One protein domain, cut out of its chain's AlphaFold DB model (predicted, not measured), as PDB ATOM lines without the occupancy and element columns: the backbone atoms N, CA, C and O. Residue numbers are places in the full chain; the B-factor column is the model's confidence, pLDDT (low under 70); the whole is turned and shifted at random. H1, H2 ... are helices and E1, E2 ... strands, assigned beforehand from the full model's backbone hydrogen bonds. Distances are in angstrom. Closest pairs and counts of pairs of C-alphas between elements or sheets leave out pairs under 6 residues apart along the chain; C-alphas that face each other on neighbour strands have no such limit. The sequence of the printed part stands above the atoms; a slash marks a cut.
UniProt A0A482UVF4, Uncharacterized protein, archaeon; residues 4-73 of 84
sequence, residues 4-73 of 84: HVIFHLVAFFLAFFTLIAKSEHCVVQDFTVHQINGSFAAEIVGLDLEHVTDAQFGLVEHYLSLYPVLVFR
ATOM      1  N   HIS A   4     -42.711   6.484  47.475       55.72
ATOM      2  CA  HIS A   4     -42.759   5.801  48.767       55.72
ATOM      3  C   HIS A   4     -43.592   4.513  48.721       55.72
ATOM      4  O   HIS A   4     -43.248   3.555  49.407       55.72
ATOM      5  N   VAL A   5     -44.626   4.449  47.874       60.66
ATOM      6  CA  VAL A   5     -45.470   3.247  47.736       60.66
ATOM      7  C   VAL A   5     -44.703   2.116  47.047       60.66
ATOM      8  O   VAL A   5     -44.773   0.971  47.483       60.66
ATOM      9  N   ILE A   6     -43.906   2.441  46.022       63.62
ATOM     10  CA  ILE A   6     -43.088   1.464  45.285       63.62
ATOM     11  C   ILE A   6     -42.020   0.860  46.204       63.62
ATOM     12  O   ILE A   6     -41.831  -0.353  46.216       63.62
ATOM     13  N   PHE A   7     -41.365   1.687  47.024       60.16
ATOM     14  CA  PHE A   7     -40.303   1.224  47.920       60.16
ATOM     15  C   PHE A   7     -40.815   0.242  48.990       60.16
ATOM     16  O   PHE A   7     -40.166  -0.764  49.269       60.16
ATOM     17  N   HIS A   8     -42.011   0.484  49.539       60.50
ATOM     18  CA  HIS A   8     -42.625  -0.416  50.521       60.50
ATOM     19  C   HIS A   8     -43.112  -1.722  49.884       60.50
ATOM     20  O   HIS A   8     -42.979  -2.782  50.495       60.50
ATOM     21  N   LEU A   9     -43.612  -1.668  48.644       58.88
ATOM     22  CA  LEU A   9     -44.016  -2.863  47.906       58.88
ATOM     23  C   LEU A   9     -42.812  -3.786  47.667       58.88
ATOM     24  O   LEU A   9     -42.873  -4.973  47.968       58.88
ATOM     25  N   VAL A  10     -41.688  -3.230  47.200       62.09
ATOM     26  CA  VAL A  10     -40.460  -3.995  46.922       62.09
ATOM     27  C   VAL A  10     -39.885  -4.619  48.197       62.09
ATOM     28  O   VAL A  10     -39.515  -5.791  48.180       62.09
ATOM     29  N   ALA A  11     -39.867  -3.885  49.314       63.12
ATOM     30  CA  ALA A  11     -39.401  -4.410  50.598       63.12
ATOM     31  C   ALA A  11     -40.297  -5.541  51.138       63.12
ATOM     32  O   ALA A  11     -39.786  -6.525  51.671       63.12
ATOM     33  N   PHE A  12     -41.618  -5.440  50.954       59.53
ATOM     34  CA  PHE A  12     -42.562  -6.496  51.329       59.53
ATOM     35  C   PHE A  12     -42.376  -7.760  50.478       59.53
ATOM     36  O   PHE A  12     -42.319  -8.860  51.025       59.53
ATOM     37  N   PHE A  13     -42.197  -7.611  49.160       59.56
ATOM     38  CA  PHE A  13     -41.882  -8.737  48.278       59.56
ATOM     39  C   PHE A  13     -40.558  -9.407  48.670       59.56
ATOM     40  O   PHE A  13     -40.522 -10.624  48.816       59.56
ATOM     41  N   LEU A  14     -39.491  -8.639  48.917       59.75
ATOM     42  CA  LEU A  14     -38.196  -9.179  49.354       59.75
ATOM     43  C   LEU A  14     -38.294  -9.934  50.686       59.75
ATOM     44  O   LEU A  14     -37.761 -11.036  50.786       59.75
ATOM     45  N   ALA A  15     -39.016  -9.394  51.672       60.00
ATOM     46  CA  ALA A  15     -39.234 -10.068  52.951       60.00
ATOM     47  C   ALA A  15     -40.016 -11.386  52.781       60.00
ATOM     48  O   ALA A  15     -39.657 -12.406  53.373       60.00
ATOM     49  N   PHE A  16     -41.038 -11.390  51.920       56.75
ATOM     50  CA  PHE A  16     -41.821 -12.582  51.597       56.75
ATOM     51  C   PHE A  16     -40.976 -13.653  50.881       56.75
ATOM     52  O   PHE A  16     -41.014 -14.818  51.272       56.75
ATOM     53  N   PHE A  17     -40.122 -13.268  49.923       54.59
ATOM     54  CA  PHE A  17     -39.181 -14.193  49.273       54.59
ATOM     55  C   PHE A  17     -38.134 -14.747  50.246       54.59
ATOM     56  O   PHE A  17     -37.826 -15.936  50.188       54.59
ATOM     57  N   THR A  18     -37.616 -13.938  51.179       56.66
ATOM     58  CA  THR A  18     -36.677 -14.444  52.198       56.66
ATOM     59  C   THR A  18     -37.328 -15.402  53.193       56.66
ATOM     60  O   THR A  18     -36.649 -16.294  53.698       56.66
ATOM     61  N   LEU A  19     -38.631 -15.261  53.459       52.69
ATOM     62  CA  LEU A  19     -39.369 -16.191  54.315       52.69
ATOM     63  C   LEU A  19     -39.621 -17.531  53.601       52.69
ATOM     64  O   LEU A  19     -39.493 -18.580  54.228       52.69
ATOM     65  N   ILE A  20     -39.902 -17.502  52.292       53.88
ATOM     66  CA  ILE A  20     -40.084 -18.705  51.457       53.88
ATOM     67  C   ILE A  20     -38.757 -19.440  51.222       53.88
ATOM     68  O   ILE A  20     -38.729 -20.664  51.203       53.88
ATOM     69  N   ALA A  21     -37.629 -18.732  51.139       50.59
ATOM     70  CA  ALA A  21     -36.314 -19.360  50.967       50.59
ATOM     71  C   ALA A  21     -35.848 -20.201  52.179       50.59
ATOM     72  O   ALA A  21     -34.808 -20.853  52.104       50.59
ATOM     73  N   LYS A  22     -36.590 -20.194  53.300       47.75
ATOM     74  CA  LYS A  22     -36.308 -21.027  54.482       47.75
ATOM     75  C   LYS A  22     -37.132 -22.320  54.533       47.75
ATOM     76  O   LYS A  22     -37.076 -23.021  55.543       47.75
ATOM     77  N   SER A  23     -37.879 -22.660  53.486       52.28
ATOM     78  CA  SER A  23     -38.490 -23.982  53.363       52.28
ATOM     79  C   SER A  23     -37.778 -24.795  52.286       52.28
ATOM     80  O   SER A  23     -37.595 -24.325  51.171       52.28
ATOM     81  N   GLU A  24     -37.452 -26.037  52.650       52.00
ATOM     82  CA  GLU A  24     -37.176 -27.154  51.736       52.00
ATOM     83  C   GLU A  24     -35.728 -27.323  51.256       52.00
ATOM     84  O   GLU A  24     -35.437 -27.475  50.077       52.00
ATOM     85  N   HIS A  25     -34.822 -27.505  52.217       38.34
ATOM     86  CA  HIS A  25     -33.844 -28.588  52.073       38.34
ATOM     87  C   HIS A  25     -34.383 -29.837  52.781       38.34
ATOM     88  O   HIS A  25     -33.816 -30.303  53.764       38.34
ATOM     89  N   CYS A  26     -35.516 -30.359  52.308       42.56
ATOM     90  CA  CYS A  26     -35.949 -31.703  52.675       42.56
ATOM     91  C   CYS A  26     -35.231 -32.673  51.730       42.56
ATOM     92  O   CYS A  26     -35.771 -33.091  50.709       42.56
ATOM     93  N   VAL A  27     -33.956 -32.948  52.011       46.28
ATOM     94  CA  VAL A  27     -33.243 -34.041  51.344       46.28
ATOM     95  C   VAL A  27     -33.712 -35.325  52.017       46.28
ATOM     96  O   VAL A  27     -33.098 -35.780  52.973       46.28
ATOM     97  N   VAL A  28     -34.838 -35.875  51.562       52.59
ATOM     98  CA  VAL A  28     -35.237 -37.246  51.903       52.59
ATOM     99  C   VAL A  28     -34.846 -38.105  50.718       52.59
ATOM    100  O   VAL A  28     -35.639 -38.336  49.809       52.59
ATOM    101  N   GLN A  29     -33.589 -38.530  50.679       56.66
ATOM    102  CA  GLN A  29     -33.238 -39.640  49.804       56.66
ATOM    103  C   GLN A  29     -32.215 -40.533  50.491       56.66
ATOM    104  O   GLN A  29     -31.037 -40.554  50.152       56.66
ATOM    105  N   ASP A  30     -32.705 -41.267  51.487       75.50
ATOM    106  CA  ASP A  30     -31.918 -42.239  52.250       75.50
ATOM    107  C   ASP A  30     -31.799 -43.597  51.540       75.50
ATOM    108  O   ASP A  30     -31.097 -44.487  52.010       75.50
ATOM    109  N   PHE A  31     -32.474 -43.778  50.400       85.62
ATOM    110  CA  PHE A  31     -32.489 -45.040  49.670       85.62
ATOM    111  C   PHE A  31     -32.531 -44.843  48.154       85.62
ATOM    112  O   PHE A  31     -32.992 -43.826  47.632       85.62
ATOM    113  N   THR A  32     -32.040 -45.849  47.437       90.62
ATOM    114  CA  THR A  32     -31.990 -45.893  45.971       90.62
ATOM    115  C   THR A  32     -33.024 -46.879  45.448       90.62
ATOM    116  O   THR A  32     -33.253 -47.917  46.067       90.62
ATOM    117  N   VAL A  33     -33.629 -46.577  44.299       91.81
ATOM    118  CA  VAL A  33     -34.597 -47.461  43.640       91.81
ATOM    119  C   VAL A  33     -34.026 -47.960  42.317       91.81
ATOM    120  O   VAL A  33     -33.683 -47.166  41.440       91.81
ATOM    121  N   HIS A  34     -33.933 -49.278  42.161       93.25
ATOM    122  CA  HIS A  34     -33.483 -49.938  40.940       93.25
ATOM    123  C   HIS A  34     -34.639 -50.667  40.274       93.25
ATOM    124  O   HIS A  34     -35.281 -51.523  40.869       93.25
ATOM    125  N   GLN A  35     -34.893 -50.367  39.009       93.56
ATOM    126  CA  GLN A  35     -35.928 -51.051  38.250       93.56
ATOM    127  C   GLN A  35     -35.526 -52.506  37.955       93.56
ATOM    128  O   GLN A  35     -34.422 -52.766  37.473       93.56
ATOM    129  N   ILE A  36     -36.444 -53.446  38.186       90.62
ATOM    130  CA  ILE A  36     -36.281 -54.865  37.860       90.62
ATOM    131  C   ILE A  36     -37.316 -55.253  36.806       90.62
ATOM    132  O   ILE A  36     -38.521 -55.151  37.018       90.62
ATOM    133  N   ASN A  37     -36.833 -55.805  35.692       82.12
ATOM    134  CA  ASN A  37     -37.677 -56.367  34.637       82.12
ATOM    135  C   ASN A  37     -38.703 -55.356  34.079       82.12
ATOM    136  O   ASN A  37     -39.913 -55.591  34.074       82.12
ATOM    137  N   GLY A  38     -38.213 -54.197  33.633       82.19
ATOM    138  CA  GLY A  38     -39.074 -53.113  33.163       82.19
ATOM    139  C   GLY A  38     -39.983 -52.603  34.282       82.19
ATOM    140  O   GLY A  38     -39.567 -52.499  35.429       82.19
ATOM    141  N   SER A  39     -41.222 -52.226  33.977       83.25
ATOM    142  CA  SER A  39     -42.113 -51.567  34.950       83.25
ATOM    143  C   SER A  39     -42.809 -52.517  35.932       83.25
ATOM    144  O   SER A  39     -43.711 -52.091  36.643       83.25
ATOM    145  N   PHE A  40     -42.446 -53.802  35.967       89.31
ATOM    146  CA  PHE A  40     -43.134 -54.773  36.821       89.31
ATOM    147  C   PHE A  40     -42.669 -54.724  38.280       89.31
ATOM    148  O   PHE A  40     -43.486 -54.861  39.190       89.31
ATOM    149  N   ALA A  41     -41.370 -54.538  38.509       94.12
ATOM    150  CA  ALA A  41     -40.812 -54.546  39.850       94.12
ATOM    151  C   ALA A  41     -39.729 -53.483  40.028       94.12
ATOM    152  O   ALA A  41     -39.090 -53.048  39.066       94.12
ATOM    153  N   ALA A  42     -39.490 -53.101  41.276       95.69
ATOM    154  CA  ALA A  42     -38.341 -52.300  41.658       95.69
ATOM    155  C   ALA A  42     -37.730 -52.802  42.968       95.69
ATOM    156  O   ALA A  42     -38.419 -53.312  43.847       95.69
ATOM    157  N   GLU A  43     -36.420 -52.664  43.092       94.56
ATOM    158  CA  GLU A  43     -35.661 -52.930  44.302       94.56
ATOM    159  C   GLU A  43     -35.350 -51.624  45.013       94.56
ATOM    160  O   GLU A  43     -34.822 -50.695  44.402       94.56
ATOM    161  N   ILE A  44     -35.650 -51.572  46.306       94.31
ATOM    162  CA  ILE A  44     -35.306 -50.452  47.173       94.31
ATOM    163  C   ILE A  44     -34.095 -50.852  48.015       94.31
ATOM    164  O   ILE A  44     -34.142 -51.805  48.795       94.31
ATOM    165  N   VAL A  45     -32.999 -50.113  47.848       92.88
ATOM    166  CA  VAL A  45     -31.711 -50.354  48.510       92.88
ATOM    167  C   VAL A  45     -31.418 -49.226  49.488       92.88
ATOM    168  O   VAL A  45     -31.437 -48.059  49.107       92.88
ATOM    169  N   GLY A  46     -31.087 -49.582  50.730       89.19
ATOM    170  CA  GLY A  46     -30.735 -48.620  51.780       89.19
ATOM    171  C   GLY A  46     -31.883 -48.242  52.716       89.19
ATOM    172  O   GLY A  46     -31.667 -47.455  53.626       89.19
ATOM    173  N   LEU A  47     -33.076 -48.822  52.537       90.06
ATOM    174  CA  LEU A  47     -34.177 -48.666  53.487       90.06
ATOM    175  C   LEU A  47     -34.142 -49.782  54.543       90.06
ATOM    176  O   LEU A  47     -34.186 -50.966  54.199       90.06
ATOM    177  N   ASP A  48     -34.072 -49.392  55.816       88.94
ATOM    178  CA  ASP A  48     -34.276 -50.276  56.967       88.94
ATOM    179  C   ASP A  48     -35.767 -50.309  57.315       88.94
ATOM    180  O   ASP A  48     -36.333 -49.298  57.740       88.94
ATOM    181  N   LEU A  49     -36.414 -51.459  57.108       88.19
ATOM    182  CA  LEU A  49     -37.855 -51.598  57.313       88.19
ATOM    183  C   LEU A  49     -38.275 -51.565  58.790       88.19
ATOM    184  O   LEU A  49     -39.456 -51.356  59.063       88.19
ATOM    185  N   GLU A  50     -37.354 -51.733  59.739       86.31
ATOM    186  CA  GLU A  50     -37.673 -51.613  61.170       86.31
ATOM    187  C   GLU A  50     -37.843 -50.159  61.618       86.31
ATOM    188  O   GLU A  50     -38.575 -49.873  62.563       86.31
ATOM    189  N   HIS A  51     -37.175 -49.233  60.930       86.75
ATOM    190  CA  HIS A  51     -37.070 -47.831  61.327       86.75
ATOM    191  C   HIS A  51     -37.535 -46.898  60.203       86.75
ATOM    192  O   HIS A  51     -36.886 -45.896  59.896       86.75
ATOM    193  N   VAL A  52     -38.671 -47.223  59.578       87.81
ATOM    194  CA  VAL A  52     -39.251 -46.408  58.503       87.81
ATOM    195  C   VAL A  52     -39.895 -45.152  59.084       87.81
ATOM    196  O   VAL A  52     -40.780 -45.218  59.934       87.81
ATOM    197  N   THR A  53     -39.471 -43.992  58.596       90.00
ATOM    198  CA  THR A  53     -40.110 -42.703  58.911       90.00
ATOM    199  C   THR A  53     -41.357 -42.470  58.052       90.00
ATOM    200  O   THR A  53     -41.439 -42.976  56.934       90.00
ATOM    201  N   ASP A  54     -42.290 -41.622  58.497       87.19
ATOM    202  CA  ASP A  54     -43.502 -41.277  57.726       87.19
ATOM    203  C   ASP A  54     -43.187 -40.755  56.311       87.19
ATOM    204  O   ASP A  54     -43.875 -41.072  55.341       87.19
ATOM    205  N   ALA A  55     -42.107 -39.977  56.172       86.81
ATOM    206  CA  ALA A  55     -41.666 -39.458  54.881       86.81
ATOM    207  C   ALA A  55     -41.179 -40.578  53.946       86.81
ATOM    208  O   ALA A  55     -41.519 -40.594  52.764       86.81
ATOM    209  N   GLN A  56     -40.408 -41.534  54.472       90.06
ATOM    210  CA  GLN A  56     -39.960 -42.703  53.711       90.06
ATOM    211  C   GLN A  56     -41.132 -43.626  53.372       90.06
ATOM    212  O   GLN A  56     -41.187 -44.141  52.258       90.06
ATOM    213  N   PHE A  57     -42.093 -43.787  54.285       90.25
ATOM    214  CA  PHE A  57     -43.310 -44.556  54.042       90.25
ATOM    215  C   PHE A  57     -44.107 -43.979  52.865       90.25
ATOM    216  O   PHE A  57     -44.416 -44.708  51.925       90.25
ATOM    217  N   GLY A  58     -44.325 -42.659  52.837       90.31
ATOM    218  CA  GLY A  58     -44.994 -41.995  51.711       90.31
ATOM    219  C   GLY A  58     -44.252 -42.159  50.376       90.31
ATOM    220  O   GLY A  58     -44.877 -42.311  49.323       90.31
ATOM    221  N   LEU A  59     -42.915 -42.199  50.394       90.75
ATOM    222  CA  LEU A  59     -42.126 -42.511  49.197       90.75
ATOM    223  C   LEU A  59     -42.298 -43.974  48.758       90.75
ATOM    224  O   LEU A  59     -42.431 -44.236  47.564       90.75
ATOM    225  N   VAL A  60     -42.333 -44.928  49.693       91.69
ATOM    226  CA  VAL A  60     -42.602 -46.344  49.389       91.69
ATOM    227  C   VAL A  60     -43.998 -46.516  48.781       91.69
ATOM    228  O   VAL A  60     -44.127 -47.202  47.765       91.69
ATOM    229  N   GLU A  61     -45.020 -45.848  49.320       92.25
ATOM    230  CA  GLU A  61     -46.374 -45.842  48.743       92.25
ATOM    231  C   GLU A  61     -46.389 -45.275  47.319       92.25
ATOM    232  O   GLU A  61     -47.006 -45.850  46.417       92.25
ATOM    233  N   HIS A  62     -45.658 -44.182  47.083       92.38
ATOM    234  CA  HIS A  62     -45.501 -43.633  45.741       92.38
ATOM    235  C   HIS A  62     -44.890 -44.666  44.782       92.38
ATOM    236  O   HIS A  62     -45.426 -44.877  43.692       92.38
ATOM    237  N   TYR A  63     -43.828 -45.368  45.181       91.88
ATOM    238  CA  TYR A  63     -43.206 -46.392  44.337       91.88
ATOM    239  C   TYR A  63     -44.084 -47.634  44.132       91.88
ATOM    240  O   TYR A  63     -44.064 -48.184  43.032       91.88
ATOM    241  N   LEU A  64     -44.904 -48.030  45.109       92.62
ATOM    242  CA  LEU A  64     -45.909 -49.093  44.936       92.62
ATOM    243  C   LEU A  64     -46.956 -48.740  43.870       92.62
ATOM    244  O   LEU A  64     -47.468 -49.627  43.191       92.62
ATOM    245  N   SER A  65     -47.266 -47.452  43.687       93.50
ATOM    246  CA  SER A  65     -48.179 -47.018  42.618       93.50
ATOM    247  C   SER A  65     -47.572 -47.146  41.214       93.50
ATOM    248  O   SER A  65     -48.302 -47.271  40.231       93.50
ATOM    249  N   LEU A  66     -46.238 -47.123  41.118       92.31
ATOM    250  CA  LEU A  66     -45.490 -47.194  39.861       92.31
ATOM    251  C   LEU A  66     -45.066 -48.624  39.512       92.31
ATOM    252  O   LEU A  66     -45.022 -48.984  38.334       92.31
ATOM    253  N   TYR A  67     -44.752 -49.424  40.529       94.62
ATOM    254  CA  TYR A  67     -44.265 -50.789  40.403       94.62
ATOM    255  C   TYR A  67     -45.173 -51.731  41.198       94.62
ATOM    256  O   TYR A  67     -45.227 -51.625  42.423       94.62
ATOM    257  N   PRO A  68     -45.834 -52.696  40.536       92.69
ATOM    258  CA  PRO A  68     -46.663 -53.697  41.206       92.69
ATOM    259  C   PRO A  68     -45.958 -54.481  42.319       92.69
ATOM    260  O   PRO A  68     -46.620 -55.007  43.211       92.69
ATOM    261  N   VAL A  69     -44.628 -54.604  42.251       94.44
ATOM    262  CA  VAL A  69     -43.820 -55.339  43.228       94.44
ATOM    263  C   VAL A  69     -42.625 -54.500  43.672       94.44
ATOM    264  O   VAL A  69     -41.831 -54.055  42.842       94.44
ATOM    265  N   LEU A  70     -42.446 -54.357  44.987       94.69
ATOM    266  CA  LEU A  70     -41.228 -53.814  45.585       94.69
ATOM    267  C   LEU A  70     -40.433 -54.912  46.290       94.69
ATOM    268  O   LEU A  70     -40.993 -55.752  46.993       94.69
ATOM    269  N   VAL A  71     -39.118 -54.895  46.097       94.12
ATOM    270  CA  VAL A  71     -38.175 -55.846  46.687       94.12
ATOM    271  C   VAL A  71     -37.252 -55.100  47.643       94.12
ATOM    272  O   VAL A  71     -36.598 -54.138  47.254       94.12
ATOM    273  N   PHE A  72     -37.155 -55.592  48.876       93.69
ATOM    274  CA  PHE A  72     -36.218 -55.110  49.888       93.69
ATOM    275  C   PHE A  72     -35.255 -56.247  50.231       93.69
ATOM    276  O   PHE A  72     -35.687 -57.365  50.519       93.69
ATOM    277  N   ARG A  73     -33.946 -55.990  50.176       88.06
ATOM    278  CA  ARG A  73     -32.913 -56.985  50.515       88.06
ATOM    279  C   ARG A  73     -32.253 -56.674  51.851       88.06
ATOM    280  O   ARG A  73     -32.365 -55.562  52.356       88.06
TER     281      ARG A  73
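This is residues 4 to 73 of the 84 residues of an uncharacterized protein of archaeon (UniProt A0A482UVF4). A small head, the sheet E1, E2, E3 with H2 packed at it, bears a long arm: residues 4 to 25 stick out, with H1 at the far end. The 70 printed residues hold H1, E1, E2, H2, E3 in chain order; the class is mixed, helices and strands. The mixed sheet runs E1, E2, E3. The whole is extended, radius of gyration of the C-alphas 20.3 A, spanning 63 by 27 by 14 A.

Find E1 at residues 32 to 36, E2 at 41 to 45 and E3 at 69 to 72, ending at C-alpha 72 (-36.218, -55.110, 49.888). H2, residues 54 to 66, is 18.9 A long. H1, residues 4 to 20, runs 24.8 A from C-alpha 4 (-42.759, 5.801, 48.767).

E1 and E2 form an antiparallel hairpin, N 34 to O 43 2.8 A. E2 and E3 are parallel, N 71 to O 42 2.8 A. E2, H2, E3 form a strand-helix-strand unit, parallel neighbour strands joined through a helix, with a right-handed crossover. H2 only grazes the sheet with residues 60 to 66; its closest C-alphas to E3 are Leu 64 and Leu 70, 6.7 A. H1 is apart from E2, H2 and E3. Each O i to N i+4 pair is within hydrogen-bond range in H1, and 8 of 9 in H2.

Look to His 4 and Asn 37 for the farthest C-alphas, 64.0 A apart. The printed part has no cut; H1 to E1 is a long link. Residues 4 to 29 have pLDDT under 70.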